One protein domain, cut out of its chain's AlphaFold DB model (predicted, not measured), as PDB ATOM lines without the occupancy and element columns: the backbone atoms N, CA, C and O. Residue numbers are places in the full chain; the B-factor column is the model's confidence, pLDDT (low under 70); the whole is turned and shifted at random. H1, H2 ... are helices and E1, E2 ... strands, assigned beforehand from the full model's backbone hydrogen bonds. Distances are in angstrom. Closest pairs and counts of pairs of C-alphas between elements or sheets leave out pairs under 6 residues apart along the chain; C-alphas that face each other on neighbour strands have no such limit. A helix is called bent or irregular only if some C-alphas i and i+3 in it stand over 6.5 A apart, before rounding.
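Overview. This is residues 53 to 98 and 179 to 295 of the 316 residues of the protein "FAD-dependent oxidoreductase" of Streptomyces seoulensis (UniProt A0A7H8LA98). A strongly twisted sheet of five strands makes the core and curls round helix H1 on one face, while H5 packs on the opposite face. H2 and H3 lie beyond H1, and a loose link brings the last strand, E5, back to the sheet's edge beside the long E1. The printed part has 163 residues, with six named helices and five named strands in the order H1 H2 H3 E1 E2 E3 E4 H4 H5 H6 E5. The sheet runs E2 E3 E4 E1 E5, antiparallel throughout, and the class is mixed, helices and strands. The whole is compact, with a radius of gyration of the C-alphas of 16.4 A and spans of 50 by 36 by 30 A.

Along the chain. H1, residues 53 to 66, begins at C-alpha 53 (58.805, 104.169, 88.375) and is 19.7 A long. H2 is residues 75 to 84, 14.1 A, and H3 residues 88 to 92. After the cut, E1 is residues 181 to 193, 38.4 A long, ending at C-alpha 193 (38.331, 79.925, 91.008). E2 is residues 207 to 209, E3 residues 215 to 219 and E4 residues 227 to 234, 23.1 A. H4 is residues 235 to 242, H5 residues 246 to 261, 21.5 A, and H6 residues 263 to 266. E5, residues 284 to 290, ends at C-alpha 290 (64.063, 91.465, 65.458).

Arrangement. E2, E3 and E4 form a meander, each strand the antiparallel neighbour of the one before, and E2 and E3 as well as E3 and E4 are hairpins. With E1, the antiparallel neighbour of E4, they form a Greek key. N 209 and O 215 are 2.8 A apart, N 216 and O 232 2.9 A, N 187 and O 233 2.8 A. E1 pairs with E4 over residues 186 to 193 and with E5 over 181 to 185, where N 289 and O 182 are 2.7 A apart. H1 and H5, on opposite faces, make three layers with the sheet; the closest C-alphas of H1 and E4 are those of Val 64 and Ala 234, 5.2 A. H5 has a height over the sheet of 9.6 A and a kink of 33 degrees near residue 255; it is only just irregular, with C-alphas 256 and 259 6.9 A apart. Its residues 251 to 258 touch H6, closest at the C-alphas of Leu 254 and Leu 266, 5.7 A. H4 is on the sheet, with the C-alphas of Gly 235 and Ser 185 4.8 A apart. H2 and H6 only graze the sheet, and H3 is not on it. Every O i to N i+4 pair is within hydrogen-bond range in H1, H2, H3 and H4; in H5 it is 8 of 12, and H6 is too short for such a pair.

Size, cuts and confidence. The C-alphas farthest apart, of Gly 201 and Pro 295, are 49.8 A apart. Residues 99 to 178 are not printed, and C-alphas 98 and 179 are 29.3 A apart across the cut. The links E1 to E2 and H6 to E5 are long. Mean pLDDT of the printed part is 83.0; residues 198 to 204, 270 to 286 and 294 to 295 are under 70.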
ATOM      1  N   ALA A  53      60.164 104.681  88.528       88.69
ATOM      2  CA  ALA A  53      58.805 104.169  88.375       88.69
ATOM      3  C   ALA A  53      58.346 104.194  86.907       88.69
ATOM      4  O   ALA A  53      57.907 103.172  86.383       88.69
ATOM      5  N   ALA A  54      58.534 105.318  86.204       91.62
ATOM      6  CA  ALA A  54      58.195 105.432  84.785       91.62
ATOM      7  C   ALA A  54      58.963 104.419  83.918       91.62
ATOM      8  O   ALA A  54      58.383 103.775  83.043       91.62
ATOM      9  N   ARG A  55      60.261 104.218  84.192       92.00
ATOM     10  CA  ARG A  55      61.066 103.202  83.499       92.00
ATOM     11  C   ARG A  55      60.575 101.789  83.781       92.00
ATOM     12  O   ARG A  55      60.549 100.990  82.852       92.00
ATOM     13  N   ARG A  56      60.167 101.477  85.015       93.50
ATOM     14  CA  ARG A  56      59.625 100.154  85.361       93.50
ATOM     15  C   ARG A  56      58.301  99.894  84.654       93.50
ATOM     16  O   ARG A  56      58.150  98.832  84.063       93.50
ATOM     17  N   VAL A  57      57.388 100.867  84.654       92.88
ATOM     18  CA  VAL A  57      56.117 100.779  83.919       92.88
ATOM     19  C   VAL A  57      56.376 100.509  82.440       92.88
ATOM     20  O   VAL A  57      55.861  99.536  81.897       92.88
ATOM     21  N   LEU A  58      57.230 101.315  81.802       92.12
ATOM     22  CA  LEU A  58      57.556 101.133  80.390       92.12
ATOM     23  C   LEU A  58      58.203  99.768  80.127       92.12
ATOM     24  O   LEU A  58      57.829  99.088  79.176       92.12
ATOM     25  N   ALA A  59      59.139  99.345  80.980       93.25
ATOM     26  CA  ALA A  59      59.791  98.049  80.851       93.25
ATOM     27  C   ALA A  59      58.776  96.901  80.922       93.25
ATOM     28  O   ALA A  59      58.777  96.046  80.041       93.25
ATOM     29  N   VAL A  60      57.873  96.902  81.908       94.56
ATOM     30  CA  VAL A  60      56.843  95.861  82.039       94.56
ATOM     31  C   VAL A  60      55.889  95.884  80.844       94.56
ATOM     32  O   VAL A  60      55.633  94.835  80.262       94.56
ATOM     33  N   LEU A  61      55.410  97.057  80.420       92.19
ATOM     34  CA  LEU A  61      54.477  97.171  79.295       92.19
ATOM     35  C   LEU A  61      55.092  96.692  77.979       92.19
ATOM     36  O   LEU A  61      54.473  95.896  77.270       92.19
ATOM     37  N   VAL A  62      56.312  97.125  77.650       92.44
ATOM     38  CA  VAL A  62      57.006  96.678  76.433       92.44
ATOM     39  C   VAL A  62      57.325  95.191  76.534       92.44
ATOM     40  O   VAL A  62      57.076  94.453  75.581       92.44
ATOM     41  N   ALA A  63      57.815  94.720  77.684       92.31
ATOM     42  CA  ALA A  63      58.124  93.310  77.874       92.31
ATOM     43  C   ALA A  63      56.875  92.442  77.740       92.31
ATOM     44  O   ALA A  63      56.939  91.448  77.042       92.31
ATOM     45  N   VAL A  64      55.735  92.788  78.336       90.69
ATOM     46  CA  VAL A  64      54.529  91.948  78.271       90.69
ATOM     47  C   VAL A  64      53.864  92.011  76.898       90.69
ATOM     48  O   VAL A  64      53.531  90.966  76.345       90.69
ATOM     49  N   SER A  65      53.729  93.203  76.306       90.12
ATOM     50  CA  SER A  65      53.108  93.360  74.978       90.12
ATOM     51  C   SER A  65      53.925  92.699  73.871       90.12
ATOM     52  O   SER A  65      53.377  92.096  72.950       90.12
ATOM     53  N   THR A  66      55.252  92.773  73.967       90.06
ATOM     54  CA  THR A  66      56.132  92.219  72.941       90.06
ATOM     55  C   THR A  66      56.739  90.902  73.354       90.06
ATOM     56  O   THR A  66      57.294  90.221  72.513       90.06
ATOM     57  N   THR A  67      56.688  90.468  74.601       92.00
ATOM     58  CA  THR A  67      57.380  89.261  75.097       92.00
ATOM     59  C   THR A  67      58.894  89.218  74.801       92.00
ATOM     60  O   THR A  67      59.527  88.158  74.838       92.00
ATOM     61  N   ALA A  68      59.473  90.367  74.442       89.25
ATOM     62  CA  ALA A  68      60.840  90.486  73.978       89.25
ATOM     63  C   ALA A  68      61.814  90.632  75.149       89.25
ATOM     64  O   ALA A  68      61.477  91.093  76.239       89.25
ATOM     65  N   ASP A  69      63.059  90.265  74.880       87.75
ATOM     66  CA  ASP A  69      64.195  90.648  75.711       87.75
ATOM     67  C   ASP A  69      64.552  92.110  75.406       87.75
ATOM     68  O   ASP A  69      65.016  92.405  74.302       87.75
ATOM     69  N   LEU A  70      64.278  93.024  76.344       89.88
ATOM     70  CA  LEU A  70      64.376  94.476  76.121       89.88
ATOM     71  C   LEU A  70      65.794  94.963  75.789       89.88
ATOM     72  O   LEU A  70      65.948  95.990  75.140       89.88
ATOM     73  N   ASP A  71      66.819  94.232  76.220       90.00
ATOM     74  CA  ASP A  71      68.235  94.512  75.961       90.00
ATOM     75  C   ASP A  71      68.685  94.151  74.535       90.00
ATOM     76  O   ASP A  71      69.752  94.571  74.093       90.00
ATOM     77  N   ARG A  72      67.869  93.395  73.795       88.75
ATOM     78  CA  ARG A  72      68.181  92.894  72.446       88.75
ATOM     79  C   ARG A  72      67.009  93.007  71.476       88.75
ATOM     80  O   ARG A  72      67.010  92.327  70.451       88.75
ATOM     81  N   TYR A  73      66.008  93.829  71.785       90.62
ATOM     82  CA  TYR A  73      64.889  94.103  70.891       90.62
ATOM     83  C   TYR A  73      65.112  95.418  70.148       90.62
ATOM     84  O   TYR A  73      65.437  96.442  70.746       90.62
ATOM     85  N   SER A  74      64.955  95.400  68.825       92.62
ATOM     86  CA  SER A  74      65.097  96.604  68.011       92.62
ATOM     87  C   SER A  74      63.998  97.624  68.326       92.62
ATOM     88  O   SER A  74      62.811  97.352  68.139       92.62
ATOM     89  N   MET A  75      64.399  98.835  68.721       91.75
ATOM     90  CA  MET A  75      63.477  99.962  68.911       91.75
ATOM     91  C   MET A  75      62.756 100.350  67.618       91.75
ATOM     92  O   MET A  75      61.586 100.724  67.659       91.75
ATOM     93  N   HIS A  76      63.422 100.220  66.468       90.81
ATOM     94  CA  HIS A  76      62.789 100.452  65.172       90.81
ATOM     95  C   HIS A  76      61.697  99.406  64.900       90.81
ATOM     96  O   HIS A  76      60.567  99.763  64.576       90.81
ATOM     97  N   ALA A  77      61.990  98.121  65.134       90.19
ATOM     98  CA  ALA A  77      60.995  97.058  64.984       90.19
ATOM     99  C   ALA A  77      59.821  97.214  65.963       90.19
ATOM    100  O   ALA A  77      58.681  96.914  65.607       90.19
ATOM    101  N   PHE A  78      60.082  97.697  67.181       91.56
ATOM    102  CA  PHE A  78      59.030  98.038  68.133       91.56
ATOM    103  C   PHE A  78      58.132  99.161  67.604       91.56
ATOM    104  O   PHE A  78      56.915  98.995  67.587       91.56
ATOM    105  N   ALA A  79      58.707 100.262  67.113       92.19
ATOM    106  CA  ALA A  79      57.941 101.381  66.561       92.19
ATOM    107  C   ALA A  79      57.064 100.956  65.368       92.19
ATOM    108  O   ALA A  79      55.882 101.296  65.316       92.19
ATOM    109  N   GLU A  80      57.606 100.144  64.459       91.31
ATOM    110  CA  GLU A  80      56.850  99.570  63.338       91.31
ATOM    111  C   GLU A  80      55.722  98.645  63.816       91.31
ATOM    112  O   GLU A  80      54.606  98.703  63.305       91.31
ATOM    113  N   THR A  81      55.970  97.843  64.854       89.56
ATOM    114  CA  THR A  81      54.956  96.964  65.458       89.56
ATOM    115  C   THR A  81      53.821  97.768  66.095       89.56
ATOM    116  O   THR A  81      52.650  97.431  65.925       89.56
ATOM    117  N   VAL A  82      54.144  98.856  66.796       92.06
ATOM    118  CA  VAL A  82      53.158  99.782  67.367       92.06
ATOM    119  C   VAL A  82      52.312 100.407  66.264       92.06
ATOM    120  O   VAL A  82      51.086 100.404  66.352       92.06
ATOM    121  N   ARG A  83      52.948 100.906  65.201       92.69
ATOM    122  CA  ARG A  83      52.247 101.495  64.055       92.69
ATOM    123  C   ARG A  83      51.327 100.481  63.376       92.69
ATOM    124  O   ARG A  83      50.191 100.813  63.050       92.69
ATOM    125  N   PHE A  84      51.810  99.257  63.175       89.19
ATOM    126  CA  PHE A  84      51.048  98.176  62.558       89.19
ATOM    127  C   PHE A  84      49.802  97.799  63.370       89.19
ATOM    128  O   PHE A  84      48.746  97.571  62.791       89.19
ATOM    129  N   GLN A  85      49.902  97.797  64.701       90.00
ATOM    130  CA  GLN A  85      48.793  97.468  65.605       90.00
ATOM    131  C   GLN A  85      47.819  98.634  65.856       90.00
ATOM    132  O   GLN A  85      46.980  98.547  66.747       90.00
ATOM    133  N   GLY A  86      47.909  99.728  65.092       92.81
ATOM    134  CA  GLY A  86      47.007 100.876  65.242       92.81
ATOM    135  C   GLY A  86      47.396 101.849  66.360       92.81
ATOM    136  O   GLY A  86      46.581 102.668  66.775       92.81
ATOM    137  N   GLY A  87      48.643 101.796  66.836       93.38
ATOM    138  CA  GLY A  87      49.176 102.672  67.880       93.38
ATOM    139  C   GLY A  87      49.196 102.034  69.270       93.38
ATOM    140  O   GLY A  87      48.677 100.944  69.497       93.38
ATOM    141  N   LEU A  88      49.823 102.728  70.229       91.19
ATOM    142  CA  LEU A  88      50.002 102.211  71.594       91.19
ATOM    143  C   LEU A  88      48.673 101.996  72.323       91.19
ATOM    144  O   LEU A  88      48.548 101.015  73.045       91.19
ATOM    145  N   ALA A  89      47.698 102.890  72.129       91.19
ATOM    146  CA  ALA A  89      46.388 102.773  72.766       91.19
ATOM    147  C   ALA A  89      45.673 101.492  72.314       91.19
ATOM    148  O   ALA A  89      45.374 100.637  73.138       91.19
ATOM    149  N   ALA A  90      45.517 101.296  71.001       92.75
ATOM    150  CA  ALA A  90      44.911 100.083  70.453       92.75
ATOM    151  C   ALA A  90      45.657  98.808  70.888       92.75
ATOM    152  O   ALA A  90      45.030  97.813  71.240       92.75
ATOM    153  N   MET A  91      46.995  98.850  70.925       91.06
ATOM    154  CA  MET A  91      47.831  97.718  71.332       91.06
ATOM    155  C   MET A  91      47.674  97.331  72.814       91.06
ATOM    156  O   MET A  91      47.799  96.150  73.140       91.06
ATOM    157  N   LEU A  92      47.479  98.298  73.716       90.56
ATOM    158  CA  LEU A  92      47.548  98.089  75.171       90.56
ATOM    159  C   LEU A  92      46.185  98.096  75.881       90.56
ATOM    160  O   LEU A  92      46.135  97.770  77.066       90.56
ATOM    161  N   SER A  93      45.109  98.516  75.213       90.31
ATOM    162  CA  SER A  93      43.781  98.650  75.816       90.31
ATOM    163  C   SER A  93      42.932  97.383  75.702       90.31
ATOM    164  O   SER A  93      42.798  96.810  74.624       90.31
ATOM    165  N   THR A  94      42.238  97.031  76.789       88.38
ATOM    166  CA  THR A  94      41.175  96.018  76.760       88.38
ATOM    167  C   THR A  94      39.951  96.533  76.005       88.38
ATOM    168  O   THR A  94      39.685  96.094  74.895       88.38
ATOM    169  N   ARG A  95      39.199  97.492  76.561       88.50
ATOM    170  CA  ARG A  95      37.979  98.004  75.915       88.50
ATOM    171  C   ARG A  95      38.319  98.770  74.635       88.50
ATOM    172  O   ARG A  95      39.102  99.717  74.696       88.50
ATOM    173  N   GLY A  96      37.704  98.391  73.514       88.88
ATOM    174  CA  GLY A  96      37.968  98.986  72.201       88.88
ATOM    175  C   GLY A  96      39.398  98.786  71.686       88.88
ATOM    176  O   GLY A  96      39.838  99.544  70.821       88.88
ATOM    177  N   GLY A  97      40.146  97.825  72.241       92.94
ATOM    178  CA  GLY A  97      41.528  97.549  71.860       92.94
ATOM    179  C   GLY A  97      41.816  96.058  71.695       92.94
ATOM    180  O   GLY A  97      40.917  95.227  71.573       92.94
ATOM    181  N   ALA A  98      43.100  95.707  71.645       90.75
ATOM    182  CA  ALA A  98      43.555  94.377  71.248       90.75
ATOM    183  C   ALA A  98      43.159  93.250  72.219       90.75
ATOM    184  O   ALA A  98      43.212  92.080  71.836       90.75
ATOM    185  N   ARG A 179      68.604  84.460  61.123       87.62
ATOM    186  CA  ARG A 179      69.682  84.655  62.110       87.62
ATOM    187  C   ARG A 179      69.465  85.876  63.000       87.62
ATOM    188  O   ARG A 179      69.789  85.832  64.184       87.62
ATOM    189  N   ASN A 180      68.899  86.943  62.443       89.44
ATOM    190  CA  ASN A 180      68.702  88.217  63.133       89.44
ATOM    191  C   ASN A 180      67.346  88.320  63.841       89.44
ATOM    192  O   ASN A 180      67.015  89.369  64.398       89.44
ATOM    193  N   THR A 181      66.561  87.242  63.857       90.31
ATOM    194  CA  THR A 181      65.328  87.155  64.635       90.31
ATOM    195  C   THR A 181      65.414  86.075  65.707       90.31
ATOM    196  O   THR A 181      66.145  85.093  65.602       90.31
ATOM    197  N   TYR A 182      64.650  86.242  66.782       89.81
ATOM    198  CA  TYR A 182      64.581  85.277  67.874       89.81
ATOM    199  C   TYR A 182      63.160  85.125  68.395       89.81
ATOM    200  O   TYR A 182      62.318  85.998  68.229       89.81
ATOM    201  N   MET A 183      62.881  84.001  69.048       88.88
ATOM    202  CA  MET A 183      61.640  83.852  69.803       88.88
ATOM    203  C   MET A 183      61.853  84.456  71.186       88.88
ATOM    204  O   MET A 183      62.834  84.108  71.846       88.88
ATOM    205  N   GLY A 184      60.953  85.334  71.616       88.31
ATOM    206  CA  GLY A 184      60.967  85.887  72.962       88.31
ATOM    207  C   GLY A 184      60.603  84.843  74.023       88.31
ATOM    208  O   GLY A 184      60.526  83.639  73.753       88.31
ATOM    209  N   SER A 185      60.362  85.307  75.249       88.62
ATOM    210  CA  SER A 185      59.988  84.459  76.387       88.62
ATOM    211  C   SER A 185      58.735  84.998  77.068       88.62
ATOM    212  O   SER A 185      58.641  86.194  77.334       88.62
ATOM    213  N   VAL A 186      57.789  84.113  77.366       90.31
ATOM    214  CA  VAL A 186      56.588  84.444  78.133       90.31
ATOM    215  C   VAL A 186      56.196  83.264  79.011       90.31
ATOM    216  O   VAL A 186      56.178  82.119  78.563       90.31
ATOM    217  N   TYR A 187      55.880  83.560  80.263       90.56
ATOM    218  CA  TYR A 187      55.213  82.660  81.180       90.56
ATOM    219  C   TYR A 187      53.753  83.094  81.270       90.56
ATOM    220  O   TYR A 187      53.457  84.235  81.630       90.56
ATOM    221  N   LYS A 188      52.849  82.179  80.920       90.88
ATOM    222  CA  LYS A 188      51.404  82.367  81.032       90.88
ATOM    223  C   LYS A 188      50.852  81.365  82.033       90.88
ATOM    224  O   LYS A 188      51.038  80.155  81.876       90.88
ATOM    225  N   ALA A 189      50.141  81.878  83.026       88.06
ATOM    226  CA  ALA A 189      49.371  81.083  83.966       88.06
ATOM    227  C   ALA A 189      47.906  81.506  83.939       88.06
ATOM    228  O   ALA A 189      47.595  82.672  83.715       88.06
ATOM    229  N   ILE A 190      47.020  80.544  84.175       89.25
ATOM    230  CA  ILE A 190      45.600  80.795  84.402       89.25
ATOM    231  C   ILE A 190      45.263  80.185  85.755       89.25
ATOM    232  O   ILE A 190      45.398  78.976  85.929       89.25
ATOM    233  N   ALA A 191      44.864  81.016  86.707       88.81
ATOM    234  CA  ALA A 191      44.343  80.573  87.990       88.81
ATOM    235  C   ALA A 191      42.824  80.423  87.886       88.81
ATOM    236  O   ALA A 191      42.162  81.314  87.357       88.81
ATOM    237  N   VAL A 192      42.292  79.298  88.363       90.00
ATOM    238  CA  VAL A 192      40.859  78.989  88.288       90.00
ATOM    239  C   VAL A 192      40.245  79.083  89.678       90.00
ATOM    240  O   VAL A 192      40.794  78.536  90.632       90.00
ATOM    241  N   TYR A 193      39.094  79.736  89.778       88.00
ATOM    242  CA  TYR A 193      38.331  79.925  91.008       88.00
ATOM    243  C   TYR A 193      36.887  79.479  90.799       88.00
ATOM    244  O   TYR A 193      36.382  79.476  89.679       88.00
ATOM    245  N   GLU A 194      36.194  79.121  91.877       85.94
ATOM    246  CA  GLU A 194      34.805  78.647  91.791       85.94
ATOM    247  C   GLU A 194      33.830  79.711  91.275       85.94
ATOM    248  O   GLU A 194      32.805  79.378  90.686       85.94
ATOM    249  N   ARG A 195      34.138  80.993  91.498       81.88
ATOM    250  CA  ARG A 195      33.295  82.133  91.122       81.88
ATOM    251  C   ARG A 195      34.133  83.208  90.428       81.88
ATOM    252  O   ARG A 195      35.337  83.270  90.690       81.88
ATOM    253  N   PRO A 196      33.517  84.074  89.602       79.81
ATOM    254  CA  PRO A 196      34.207  85.196  88.978       79.81
ATOM    255  C   PRO A 196      34.895  86.084  90.014       79.81
ATOM    256  O   PRO A 196      34.343  86.359  91.085       79.81
ATOM    257  N   LEU A 197      36.099  86.546  89.683       76.12
ATOM    258  CA  LEU A 197      36.886  87.396  90.566       76.12
ATOM    259  C   LEU A 197      36.342  88.820  90.525       76.12
ATOM    260  O   LEU A 197      36.426  89.509  89.516       76.12
ATOM    261  N   ARG A 198      35.787  89.285  91.642       67.50
ATOM    262  CA  ARG A 198      35.291  90.658  91.767       67.50
ATOM    263  C   ARG A 198      36.257  91.472  92.605       67.50
ATOM    264  O   ARG A 198      36.610  91.074  93.713       67.50
ATOM    265  N   ARG A 199      36.646  92.649  92.118       65.88
ATOM    266  CA  ARG A 199      37.398  93.604  92.934       65.88
ATOM    267  C   ARG A 199      36.531  94.090  94.102       65.88
ATOM    268  O   ARG A 199      35.325  94.299  93.941       65.88
ATOM    269  N   LYS A 200      37.156  94.397  95.247       56.84
ATOM    270  CA  LYS A 200      36.555  95.276  96.267       56.84
ATOM    271  C   LYS A 200      36.193  96.616  95.605       56.84
ATOM    272  O   LYS A 200      37.082  97.411  95.311       56.84
ATOM    273  N   GLY A 201      34.910  96.821  95.295       59.12
ATOM    274  CA  GLY A 201      34.409  97.982  94.543       59.12
ATOM    275  C   GLY A 201      33.751  97.678  93.188       59.12
ATOM    276  O   GLY A 201      33.386  98.617  92.492       59.12
ATOM    277  N   GLY A 202      33.581  96.406  92.803       60.50
ATOM    278  CA  GLY A 202      32.680  96.011  91.704       60.50
ATOM    279  C   GLY A 202      33.248  96.056  90.278       60.50
ATOM    280  O   GLY A 202      32.487  95.881  89.333       60.50
ATOM    281  N   GLY A 203      34.556  96.269  90.103       62.91
ATOM    282  CA  GLY A 203      35.224  96.242  88.790       62.91
ATOM    283  C   GLY A 203      35.937  94.920  88.468       62.91
ATOM    284  O   GLY A 203      36.165  94.099  89.361       62.91
ATOM    285  N   HIS A 204      36.330  94.758  87.199       65.75
ATOM    286  CA  HIS A 204      37.162  93.649  86.708       65.75
ATOM    287  C   HIS A 204      38.580  93.674  87.306       65.75
ATOM    288  O   HIS A 204      39.107  94.733  87.664       65.75
ATOM    289  N   ALA A 205      39.197  92.496  87.414       72.94
ATOM    290  CA  ALA A 205      40.530  92.291  87.978       72.94
ATOM    291  C   ALA A 205      41.646  92.426  86.915       72.94
ATOM    292  O   ALA A 205      42.318  91.452  86.583       72.94
ATOM    293  N   GLU A 206      41.858  93.640  86.397       85.56
ATOM    294  CA  GLU A 206      42.956  93.950  85.466       85.56
ATOM    295  C   GLU A 206      44.077  94.745  86.149       85.56
ATOM    296  O   GLU A 206      43.826  95.772  86.785       85.56
ATOM    297  N   PHE A 207      45.327  94.284  86.017       85.88
ATOM    298  CA  PHE A 207      46.482  94.907  86.674       85.88
ATOM    299  C   PHE A 207      47.735  94.882  85.808       85.88
ATOM    300  O   PHE A 207      47.997  93.925  85.083       85.88
ATOM    301  N   VAL A 208      48.579  95.895  85.997       91.69
ATOM    302  CA  VAL A 208      50.002  95.825  85.654       91.69
ATOM    303  C   VAL A 208      50.778  95.636  86.953       91.69
ATOM    304  O   VAL A 208      50.748  96.492  87.836       91.69
ATOM    305  N   MET A 209      51.473  94.510  87.079       93.12
ATOM    306  CA  MET A 209      52.341  94.224  88.215       93.12
ATOM    307  C   MET A 209      53.702  94.873  87.975       93.12
ATOM    308  O   MET A 209      54.382  94.553  87.001       93.12
ATOM    309  N   LEU A 210      54.103  95.781  88.865       93.31
ATOM    310  CA  LEU A 210      55.407  96.453  88.797       93.31
ATOM    311  C   LEU A 210      56.458  95.843  89.732       93.31
ATOM    312  O   LEU A 210      57.628  96.214  89.625       93.31
ATOM    313  N   GLY A 211      56.049  94.920  90.612       90.62
ATOM    314  CA  GLY A 211      56.945  94.145  91.475       90.62
ATOM    315  C   GLY A 211      57.841  93.195  90.682       90.62
ATOM    316  O   GLY A 211      57.914  93.285  89.460       90.62
ATOM    317  N   GLU A 212      58.529  92.282  91.363       89.56
ATOM    318  CA  GLU A 212      59.363  91.255  90.727       89.56
ATOM    319  C   GLU A 212      58.804  89.852  91.036       89.56
ATOM    320  O   GLU A 212      58.769  89.464  92.206       89.56
ATOM    321  N   PRO A 213      58.322  89.100  90.029       93.75
ATOM    322  CA  PRO A 213      58.230  89.490  88.625       93.75
ATOM    323  C   PRO A 213      57.150  90.561  88.387       93.75
ATOM    324  O   PRO A 213      56.165  90.653  89.116       93.75
ATOM    325  N   GLY A 214      57.348  91.367  87.357       94.38
ATOM    326  CA  GLY A 214      56.377  92.266  86.776       94.38
ATOM    327  C   GLY A 214      55.641  91.568  85.641       94.38
ATOM    328  O   GLY A 214      56.113  90.596  85.046       94.38
ATOM    329  N   GLY A 215      54.447  92.054  85.339       94.62
ATOM    330  CA  GLY A 215      53.557  91.354  84.430       94.62
ATOM    331  C   GLY A 215      52.249  92.081  84.189       94.62
ATOM    332  O   GLY A 215      52.035  93.183  84.688       94.62
ATOM    333  N   ALA A 216      51.366  91.437  83.438       93.81
ATOM    334  CA  ALA A 216      49.983  91.864  83.293       93.81
ATOM    335  C   ALA A 216      49.039  90.774  83.785       93.81
ATOM    336  O   ALA A 216      49.328  89.579  83.670       93.81
ATOM    337  N   VAL A 217      47.913  91.209  84.326       92.62
ATOM    338  CA  VAL A 217      46.862  90.357  84.857       92.62
ATOM    339  C   VAL A 217      45.553  90.743  84.200       92.62
ATOM    340  O   VAL A 217      45.235  91.928  84.134       92.62
ATOM    341  N   PHE A 218      44.819  89.739  83.736       90.50
ATOM    342  CA  PHE A 218      43.523  89.900  83.096       90.50
ATOM    343  C   PHE A 218      42.508  88.972  83.745       90.50
ATOM    344  O   PHE A 218      42.768  87.777  83.923       90.50
ATOM    345  N   ASP A 219      41.339  89.521  84.040       88.38
ATOM    346  CA  ASP A 219      40.152  88.740  84.342       88.38
ATOM    347  C   ASP A 219      39.575  88.202  83.033       88.38
ATOM    348  O   ASP A 219      39.069  88.950  82.201       88.38
ATOM    349  N   THR A 220      39.690  86.893  82.834       87.88
ATOM    350  CA  THR A 220      39.155  86.200  81.659       87.88
ATOM    351  C   THR A 220      37.951  85.339  82.032       87.88
ATOM    352  O   THR A 220      37.691  84.325  81.382       87.88
ATOM    353  N   SER A 221      37.266  85.681  83.127       85.75
ATOM    354  CA  SER A 221      36.089  84.958  83.605       85.75
ATOM    355  C   SER A 221      34.910  85.145  82.638       85.75
ATOM    356  O   SER A 221      34.624  86.277  82.246       85.75
ATOM    357  N   PRO A 222      34.184  84.078  82.258       81.81
ATOM    358  CA  PRO A 222      32.860  84.227  81.658       81.81
ATOM    359  C   PRO A 222      31.882  84.867  82.661       81.81
ATOM    360  O   PRO A 222      32.086  84.776  83.873       81.81
ATOM    361  N   SER A 223      30.795  85.469  82.165       76.88
ATOM    362  CA  SER A 223      29.786  86.147  83.000       76.88
ATOM    363  C   SER A 223      29.175  85.237  84.072       76.88
ATOM    364  O   SER A 223      29.021  85.661  85.215       76.88
ATOM    365  N   ASP A 224      28.893  83.981  83.715       78.44
ATOM    366  CA  ASP A 224      28.121  83.034  84.532       78.44
ATOM    367  C   ASP A 224      28.879  81.722  84.798       78.44
ATOM    368  O   ASP A 224      28.292  80.644  84.877       78.44
ATOM    369  N   GLY A 225      30.209  81.788  84.904       82.50
ATOM    370  CA  GLY A 225      31.052  80.606  85.093       82.50
ATOM    371  C   GLY A 225      32.151  80.783  86.142       82.50
ATOM    372  O   GLY A 225      32.103  81.714  86.944       82.50
ATOM    373  N   PRO A 226      33.134  79.867  86.180       86.81
ATOM    374  CA  PRO A 226      34.242  79.954  87.126       86.81
ATOM    375  C   PRO A 226      35.090  81.205  86.879       86.81
ATOM    376  O   PRO A 226      35.151  81.733  85.767       86.81
ATOM    377  N   GLY A 227      35.783  81.653  87.921       87.62
ATOM    378  CA  GLY A 227      36.734  82.748  87.810       87.62
ATOM    379  C   GLY A 227      38.011  82.304  87.111       87.62
ATOM    380  O   GLY A 227      38.592  81.289  87.491       87.62
ATOM    381  N   TYR A 228      38.478  83.073  86.131       88.69
ATOM    382  CA  TYR A 228      39.755  82.842  85.461       88.69
ATOM    383  C   TYR A 228      40.641  84.076  85.567       88.69
ATOM    384  O   TYR A 228      40.323  85.124  85.009       88.69
ATOM    385  N   LEU A 229      41.789  83.932  86.228       90.06
ATOM    386  CA  LEU A 229      42.806  84.976  86.288       90.06
ATOM    387  C   LEU A 229      43.994  84.609  85.412       90.06
ATOM    388  O   LEU A 229      44.776  83.718  85.748       90.06
ATOM    389  N   CYS A 230      44.137  85.303  84.292       91.56
ATOM    390  CA  CYS A 230      45.279  85.158  83.407       91.56
ATOM    391  C   CYS A 230      46.420  86.052  83.895       91.56
ATOM    392  O   CYS A 230      46.247  87.259  84.026       91.56
ATOM    393  N   VAL A 231      47.597  85.470  84.118       92.38
ATOM    394  CA  VAL A 231      48.817  86.188  84.497       92.38
ATOM    395  C   VAL A 231      49.875  85.975  83.422       92.38
ATOM    396  O   VAL A 231      50.190  84.836  83.064       92.38
ATOM    397  N   LEU A 232      50.434  87.077  82.924       93.12
ATOM    398  CA  LEU A 232      51.488  87.110  81.918       93.12
ATOM    399  C   LEU A 232      52.746  87.748  82.499       93.12
ATOM    400  O   LEU A 232      52.724  88.901  82.922       93.12
ATOM    401  N   VAL A 233      53.855  87.019  82.446       93.56
ATOM    402  CA  VAL A 233      55.200  87.522  82.752       93.56
ATOM    403  C   VAL A 233      56.076  87.282  81.533       93.56
ATOM    404  O   VAL A 233      55.951  86.250  80.880       93.56
ATOM    405  N   ALA A 234      56.959  88.217  81.197       91.81
ATOM    406  CA  ALA A 234      57.708  88.185  79.944       91.81
ATOM    407  C   ALA A 234      59.225  88.335  80.113       91.81
ATOM    408  O   ALA A 234      59.731  88.702  81.173       91.81
ATOM    409  N   GLY A 235      59.957  88.035  79.038       88.88
ATOM    410  CA  GLY A 235      61.392  88.278  78.920       88.88
ATOM    411  C   GLY A 235      62.224  87.518  79.955       88.88
ATOM    412  O   GLY A 235      62.019  86.323  80.196       88.88
ATOM    413  N   ALA A 236      63.190  88.212  80.560       88.38
ATOM    414  CA  ALA A 236      64.099  87.637  81.549       88.38
ATOM    415  C   ALA A 236      63.377  87.123  82.801       88.38
ATOM    416  O   ALA A 236      63.722  86.062  83.317       88.38
ATOM    417  N   GLU A 237      62.345  87.827  83.259       91.69
ATOM    418  CA  GLU A 237      61.606  87.448  84.461       91.69
ATOM    419  C   GLU A 237      60.769  86.181  84.239       91.69
ATOM    420  O   GLU A 237      60.707  85.327  85.122       91.69
ATOM    421  N   ALA A 238      60.243  85.976  83.025       90.56
ATOM    422  CA  ALA A 238      59.608  84.713  82.644       90.56
ATOM    423  C   ALA A 238      60.594  83.538  82.721       90.56
ATOM    424  O   ALA A 238      60.272  82.482  83.262       90.56
ATOM    425  N   ARG A 239      61.829  83.732  82.237       89.00
ATOM    426  CA  ARG A 239      62.883  82.710  82.341       89.00
ATOM    427  C   ARG A 239      63.305  82.449  83.783       89.00
ATOM    428  O   ARG A 239      63.656  81.319  84.109       89.00
ATOM    429  N   ASN A 240      63.296  83.471  84.636       91.00
ATOM    430  CA  ASN A 240      63.583  83.306  86.058       91.00
ATOM    431  C   ASN A 240      62.489  82.477  86.741       91.00
ATOM    432  O   ASN A 240      62.816  81.537  87.460       91.00
ATOM    433  N   LEU A 241      61.211  82.748  86.446       89.88
ATOM    434  CA  LEU A 241      60.097  81.917  86.911       89.88
ATOM    435  C   LEU A 241      60.227  80.467  86.438       89.88
ATOM    436  O   LEU A 241      60.034  79.553  87.233       89.88
ATOM    437  N   ASP A 242      60.615  80.242  85.181       86.62
ATOM    438  CA  ASP A 242      60.803  78.898  84.620       86.62
ATOM    439  C   ASP A 242      61.878  78.062  85.341       86.62
ATOM    440  O   ASP A 242      61.884  76.836  85.203       86.62
ATOM    441  N   ARG A 243      62.762  78.682  86.132       89.50
ATOM    442  CA  ARG A 243      63.744  77.974  86.975       89.50
ATOM    443  C   ARG A 243      63.182  77.539  88.327       89.50
ATOM    444  O   ARG A 243      63.778  76.684  88.973       89.50
ATOM    445  N   LEU A 244      62.064  78.113  88.764       88.94
ATOM    446  CA  LEU A 244      61.439  77.781  90.042       88.94
ATOM    447  C   LEU A 244      60.623  76.490  89.937       88.94
ATOM    448  O   LEU A 244      60.135  76.140  88.856       88.94
ATOM    449  N   ALA A 245      60.405  75.817  91.067       89.44
ATOM    450  CA  ALA A 245      59.419  74.747  91.144       89.44
ATOM    451  C   ALA A 245      58.007  75.302  90.900       89.44
ATOM    452  O   ALA A 245      57.715  76.471  91.157       89.44
ATOM    453  N   PHE A 246      57.104  74.459  90.406       83.75
ATOM    454  CA  PHE A 246      55.748  74.875  90.046       83.75
ATOM    455  C   PHE A 246      54.991  75.566  91.197       83.75
ATOM    456  O   PHE A 246      54.399  76.629  90.998       83.75
ATOM    457  N   ALA A 247      55.060  74.997  92.404       86.81
ATOM    458  CA  ALA A 247      54.434  75.565  93.596       86.81
ATOM    459  C   ALA A 247      54.997  76.957  93.935       86.81
ATOM    460  O   ALA A 247      54.235  77.863  94.271       86.81
ATOM    461  N   ASP A 248      56.307  77.156  93.763       90.69
ATOM    462  CA  ASP A 248      56.961  78.443  93.998       90.69
ATOM    463  C   ASP A 248      56.584  79.490  92.953       90.69
ATOM    464  O   ASP A 248      56.384  80.648  93.314       90.69
ATOM    465  N   ARG A 249      56.405  79.105  91.682       90.50
ATOM    466  CA  ARG A 249      55.882  80.019  90.645       90.50
ATOM    467  C   ARG A 249      54.487  80.510  91.008       90.50
ATOM    468  O   ARG A 249      54.245  81.713  91.005       90.50
ATOM    469  N   ARG A 250      53.583  79.578  91.344       89.31
ATOM    470  CA  ARG A 250      52.208  79.883  91.776       89.31
ATOM    471  C   ARG A 250      52.226  80.836  92.964       89.31
ATOM    472  O   ARG A 250      51.610  81.894  92.905       89.31
ATOM    473  N   ARG A 251      52.964  80.477  94.015       91.31
ATOM    474  CA  ARG A 251      53.087  81.274  95.236       91.31
ATOM    475  C   ARG A 251      53.609  82.680  94.937       91.31
ATOM    476  O   ARG A 251      52.981  83.641  95.359       91.31
ATOM    477  N   THR A 252      54.691  82.793  94.167       92.75
ATOM    478  CA  THR A 252      55.309  84.079  93.801       92.75
ATOM    479  C   THR A 252      54.310  85.015  93.119       92.75
ATOM    480  O   THR A 252      54.200  86.173  93.508       92.75
ATOM    481  N   LEU A 253      53.548  84.515  92.142       92.62
ATOM    482  CA  LEU A 253      52.594  85.334  91.390       92.62
ATOM    483  C   LEU A 253      51.358  85.700  92.219       92.62
ATOM    484  O   LEU A 253      50.935  86.850  92.231       92.62
ATOM    485  N   LEU A 254      50.774  84.736  92.934       91.94
ATOM    486  CA  LEU A 254      49.535  84.966  93.681       91.94
ATOM    487  C   LEU A 254      49.751  85.834  94.928       91.94
ATOM    488  O   LEU A 254      48.886  86.640  95.266       91.94
ATOM    489  N   GLN A 255      50.915  85.736  95.582       93.19
ATOM    490  CA  GLN A 255      51.254  86.578  96.736       93.19
ATOM    491  C   GLN A 255      51.314  88.068  96.384       93.19
ATOM    492  O   GLN A 255      50.918  88.893  97.203       93.19
ATOM    493  N   GLN A 256      51.747  88.421  95.170       92.19
ATOM    494  CA  GLN A 256      51.727  89.813  94.704       92.19
ATOM    495  C   GLN A 256      50.299  90.350  94.515       92.19
ATOM    496  O   GLN A 256      50.078  91.554  94.608       92.19
ATOM    497  N   LEU A 257      49.328  89.469  94.262       90.25
ATOM    498  CA  LEU A 257      47.945  89.837  93.942       90.25
ATOM    499  C   LEU A 257      47.021  89.835  95.162       90.25
ATOM    500  O   LEU A 257      46.048  90.590  95.184       90.25
ATOM    501  N   ALA A 258      47.337  89.047  96.192       90.25
ATOM    502  CA  ALA A 258      46.528  88.928  97.407       90.25
ATOM    503  C   ALA A 258      46.208  90.272  98.100       90.25
ATOM    504  O   ALA A 258      45.053  90.464  98.486       90.25
ATOM    505  N   PRO A 259      47.132  91.254  98.198       88.75
ATOM    506  CA  PRO A 259      46.811  92.566  98.769       88.75
ATOM    507  C   PRO A 259      45.726  93.339  98.000       88.75
ATOM    508  O   PRO A 259      45.063  94.203  98.573       88.75
ATOM    509  N   HIS A 260      45.539  93.042  96.711       85.69
ATOM    510  CA  HIS A 260      44.624  93.760  95.823       85.69
ATOM    511  C   HIS A 260      43.304  93.019  95.591       85.69
ATOM    512  O   HIS A 260      42.259  93.659  95.450       85.69
ATOM    513  N   LEU A 261      43.353  91.686  95.547       86.06
ATOM    514  CA  LEU A 261      42.218  90.824  95.211       86.06
ATOM    515  C   LEU A 261      41.640  90.057  96.401       86.06
ATOM    516  O   LEU A 261      40.547  89.519  96.278       86.06
ATOM    517  N   GLY A 262      42.314  90.078  97.551       87.19
ATOM    518  CA  GLY A 262      41.920  89.328  98.740       87.19
ATOM    519  C   GLY A 262      42.716  88.028  98.907       87.19
ATOM    520  O   GLY A 262      43.337  87.543  97.956       87.19
ATOM    521  N   PRO A 263      42.750  87.475 100.133       89.00
ATOM    522  CA  PRO A 263      43.512  86.268 100.446       89.00
ATOM    523  C   PRO A 263      43.007  85.025  99.701       89.00
ATOM    524  O   PRO A 263      43.777  84.092  99.496       89.00
ATOM    525  N   GLU A 264      41.754  85.021  99.244       86.25
ATOM    526  CA  GLU A 264      41.133  83.904  98.523       86.25
ATOM    527  C   GLU A 264      41.870  83.592  97.212       86.25
ATOM    528  O   GLU A 264      41.873  82.454  96.744       86.25
ATOM    529  N   ILE A 265      42.570  84.583  96.640       88.38
ATOM    530  CA  ILE A 265      43.362  84.401  95.422       88.38
ATOM    531  C   ILE A 265      44.499  83.388  95.606       88.38
ATOM    532  O   ILE A 265      44.965  82.822  94.619       88.38
ATOM    533  N   LEU A 266      44.938  83.143  96.846       91.00
ATOM    534  CA  LEU A 266      46.006  82.199  97.178       91.00
ATOM    535  C   LEU A 266      45.568  80.734  97.070       91.00
ATOM    536  O   LEU A 266      46.432  79.859  96.995       91.00
ATOM    537  N   GLU A 267      44.260  80.478  96.985       88.38
ATOM    538  CA  GLU A 267      43.666  79.141  96.940       88.38
ATOM    539  C   GLU A 267      42.853  78.903  95.651       88.38
ATOM    540  O   GLU A 267      41.645  78.671  95.708       88.38
ATOM    541  N   PRO A 268      43.469  78.951  94.448       87.06
ATOM    542  CA  PRO A 268      42.809  78.478  93.236       87.06
ATOM    543  C   PRO A 268      42.426  77.003  93.353       87.06
ATOM    544  O   PRO A 268      43.141  76.208  93.969       87.06
ATOM    545  N   VAL A 269      41.342  76.636  92.671       82.81
ATOM    546  CA  VAL A 269      40.829  75.267  92.594       82.81
ATOM    547  C   VAL A 269      41.930  74.327  92.096       82.81
ATOM    548  O   VAL A 269      42.555  74.566  91.063       82.81
ATOM    549  N   THR A 270      42.156  73.225  92.811       63.06
ATOM    550  CA  THR A 270      43.090  72.164  92.417       63.06
ATOM    551  C   THR A 270      42.306  70.928  91.965       63.06
ATOM    552  O   THR A 270      41.731  70.226  92.790       63.06
ATOM    553  N   GLY A 271      42.254  70.638  90.658       46.69
ATOM    554  CA  GLY A 271      41.556  69.453  90.137       46.69
ATOM    555  C   GLY A 271      41.516  69.361  88.605       46.69
ATOM    556  O   GLY A 271      41.860  70.311  87.904       46.69
ATOM    557  N   SER A 272      41.083  68.215  88.063       39.06
ATOM    558  CA  SER A 272      41.072  67.913  86.615       39.06
ATOM    559  C   SER A 272      40.235  68.880  85.761       39.06
ATOM    560  O   SER A 272      40.525  69.038  84.577       39.06
ATOM    561  N   ARG A 273      39.247  69.557  86.366       37.44
ATOM    562  CA  ARG A 273      38.368  70.571  85.748       37.44
ATOM    563  C   ARG A 273      38.827  72.027  85.927       37.44
ATOM    564  O   ARG A 273      38.232  72.913  85.330       37.44
ATOM    565  N   GLY A 274      39.882  72.276  86.702       41.69
ATOM    566  CA  GLY A 274      40.367  73.620  87.037       41.69
ATOM    567  C   GLY A 274      41.885  73.641  87.124       41.69
ATOM    568  O   GLY A 274      42.452  73.915  88.174       41.69
ATOM    569  N   ARG A 275      42.575  73.268  86.043       48.19
ATOM    570  CA  ARG A 275      44.038  73.322  86.045       48.19
ATOM    571  C   ARG A 275      44.474  74.782  86.179       48.19
ATOM    572  O   ARG A 275      44.247  75.563  85.258       48.19
ATOM    573  N   TRP A 276      45.253  75.097  87.221       46.47
ATOM    574  CA  TRP A 276      46.413  75.957  86.994       46.47
ATOM    575  C   TRP A 276      47.275  75.218  85.977       46.47
ATOM    576  O   TRP A 276      48.055  74.329  86.317       46.47
ATOM    577  N   ALA A 277      47.028  75.486  84.700       44.69
ATOM    578  CA  ALA A 277      47.793  74.920  83.612       44.69
ATOM    579  C   ALA A 277      48.955  75.881  83.364       44.69
ATOM    580  O   ALA A 277      48.741  76.942  82.768       44.69
ATOM    581  N   PRO A 278      50.184  75.565  83.811       43.62
ATOM    582  CA  PRO A 278      51.316  76.247  83.229       43.62
ATOM    583  C   PRO A 278      51.335  75.828  81.759       43.62
ATOM    584  O   PRO A 278      51.420  74.642  81.440       43.62
ATOM    585  N   THR A 279      51.312  76.782  80.838       38.97
ATOM    586  CA  THR A 279      51.956  76.506  79.553       38.97
ATOM    587  C   THR A 279      53.451  76.672  79.796       38.97
ATOM    588  O   THR A 279      54.024  77.721  79.522       38.97
ATOM    589  N   SER A 280      54.097  75.661  80.390       32.62
ATOM    590  CA  SER A 280      55.559  75.613  80.431       32.62
ATOM    591  C   SER A 280      56.078  74.215  80.112       32.62
ATOM    592  O   SER A 280      56.134  73.328  80.956       32.62
ATOM    593  N   SER A 281      56.568  74.061  78.894       28.75
ATOM    594  CA  SER A 281      58.013  73.988  78.722       28.75
ATOM    595  C   SER A 281      58.302  74.713  77.412       28.75
ATOM    596  O   SER A 281      57.863  74.280  76.352       28.75
ATOM    597  N   ARG A 282      58.980  75.867  77.456       39.78
ATOM    598  CA  ARG A 282      59.393  76.571  76.228       39.78
ATOM    599  C   ARG A 282      58.217  77.155  75.417       39.78
ATOM    600  O   ARG A 282      58.190  76.983  74.197       39.78
ATOM    601  N   THR A 283      57.292  77.886  76.051       43.66
ATOM    602  CA  THR A 283      56.353  78.765  75.322       43.66
ATOM    603  C   THR A 283      57.168  79.877  74.668       43.66
ATOM    604  O   THR A 283      57.384  80.961  75.205       43.66
ATOM    605  N   ARG A 284      57.728  79.543  73.503       53.75
ATOM    606  CA  ARG A 284      58.260  80.506  72.557       53.75
ATOM    607  C   ARG A 284      57.086  81.389  72.186       53.75
ATOM    608  O   ARG A 284      55.976  80.913  71.968       53.75
ATOM    609  N   THR A 285      57.349  82.675  72.195       56.84
ATOM    610  CA  THR A 285      56.356  83.717  71.974       56.84
ATOM    611  C   THR A 285      55.617  83.495  70.665       56.84
ATOM    612  O   THR A 285      56.178  82.887  69.758       56.84
ATOM    613  N   PRO A 286      54.378  83.982  70.513       59.09
ATOM    614  CA  PRO A 286      53.607  83.725  69.296       59.09
ATOM    615  C   PRO A 286      54.306  84.260  68.037       59.09
ATOM    616  O   PRO A 286      54.134  83.718  66.951       59.09
ATOM    617  N   CYS A 287      55.151  85.285  68.184       70.94
ATOM    618  CA  CYS A 287      55.846  85.908  67.066       70.94
ATOM    619  C   CYS A 287      57.353  86.024  67.347       70.94
ATOM    620  O   CYS A 287      57.771  86.129  68.507       70.94
ATOM    621  N   ALA A 288      58.156  86.052  66.283       80.06
ATOM    622  CA  ALA A 288      59.588  86.329  66.357       80.06
ATOM    623  C   ALA A 288      59.858  87.826  66.602       80.06
ATOM    624  O   ALA A 288      59.014  88.681  66.332       80.06
ATOM    625  N   ARG A 289      61.029  88.149  67.146       84.88
ATOM    626  CA  ARG A 289      61.493  89.503  67.453       84.88
ATOM    627  C   ARG A 289      62.773  89.790  66.701       84.88
ATOM    628  O   ARG A 289      63.647  88.930  66.648       84.88
ATOM    629  N   SER A 290      62.865  90.988  66.141       84.12
ATOM    630  CA  SER A 290      64.063  91.465  65.458       84.12
ATOM    631  C   SER A 290      65.082  91.980  66.465       84.12
ATOM    632  O   SER A 290      64.750  92.790  67.337       84.12
ATOM    633  N   ALA A 291      66.320  91.518  66.329       84.06
ATOM    634  CA  ALA A 291      67.455  92.098  67.027       84.06
ATOM    635  C   ALA A 291      67.815  93.481  66.437       84.06
ATOM    636  O   ALA A 291      67.418  93.813  65.317       84.06
ATOM    637  N   PRO A 292      68.550  94.337  67.164       82.38
ATOM    638  CA  PRO A 292      69.167  95.516  66.568       82.38
ATOM    639  C   PRO A 292      70.017  95.132  65.347       82.38
ATOM    640  O   PRO A 292      70.741  94.140  65.387       82.38
ATOM    641  N   GLY A 293      69.918  95.910  64.266       74.25
ATOM    642  CA  GLY A 293      70.656  95.650  63.024       74.25
ATOM    643  C   GLY A 293      70.044  94.590  62.100       74.25
ATOM    644  O   GLY A 293      70.643  94.299  61.072       74.25
ATOM    645  N   SER A 294      68.866  94.024  62.410       68.25
ATOM    646  CA  SER A 294      68.153  93.166  61.451       68.25
ATOM    647  C   SER A 294      67.825  93.933  60.156       68.25
ATOM    648  O   SER A 294      67.304  95.050  60.254       68.25
ATOM    649  N   PRO A 295      68.042  93.341  58.965       61.62
ATOM    650  CA  PRO A 295      67.608  93.925  57.697       61.62
ATOM    651  C   PRO A 295      66.077  93.889  57.620       61.62
ATOM    652  O   PRO A 295      65.485  92.835  57.419       61.62
TER     653      PRO A 295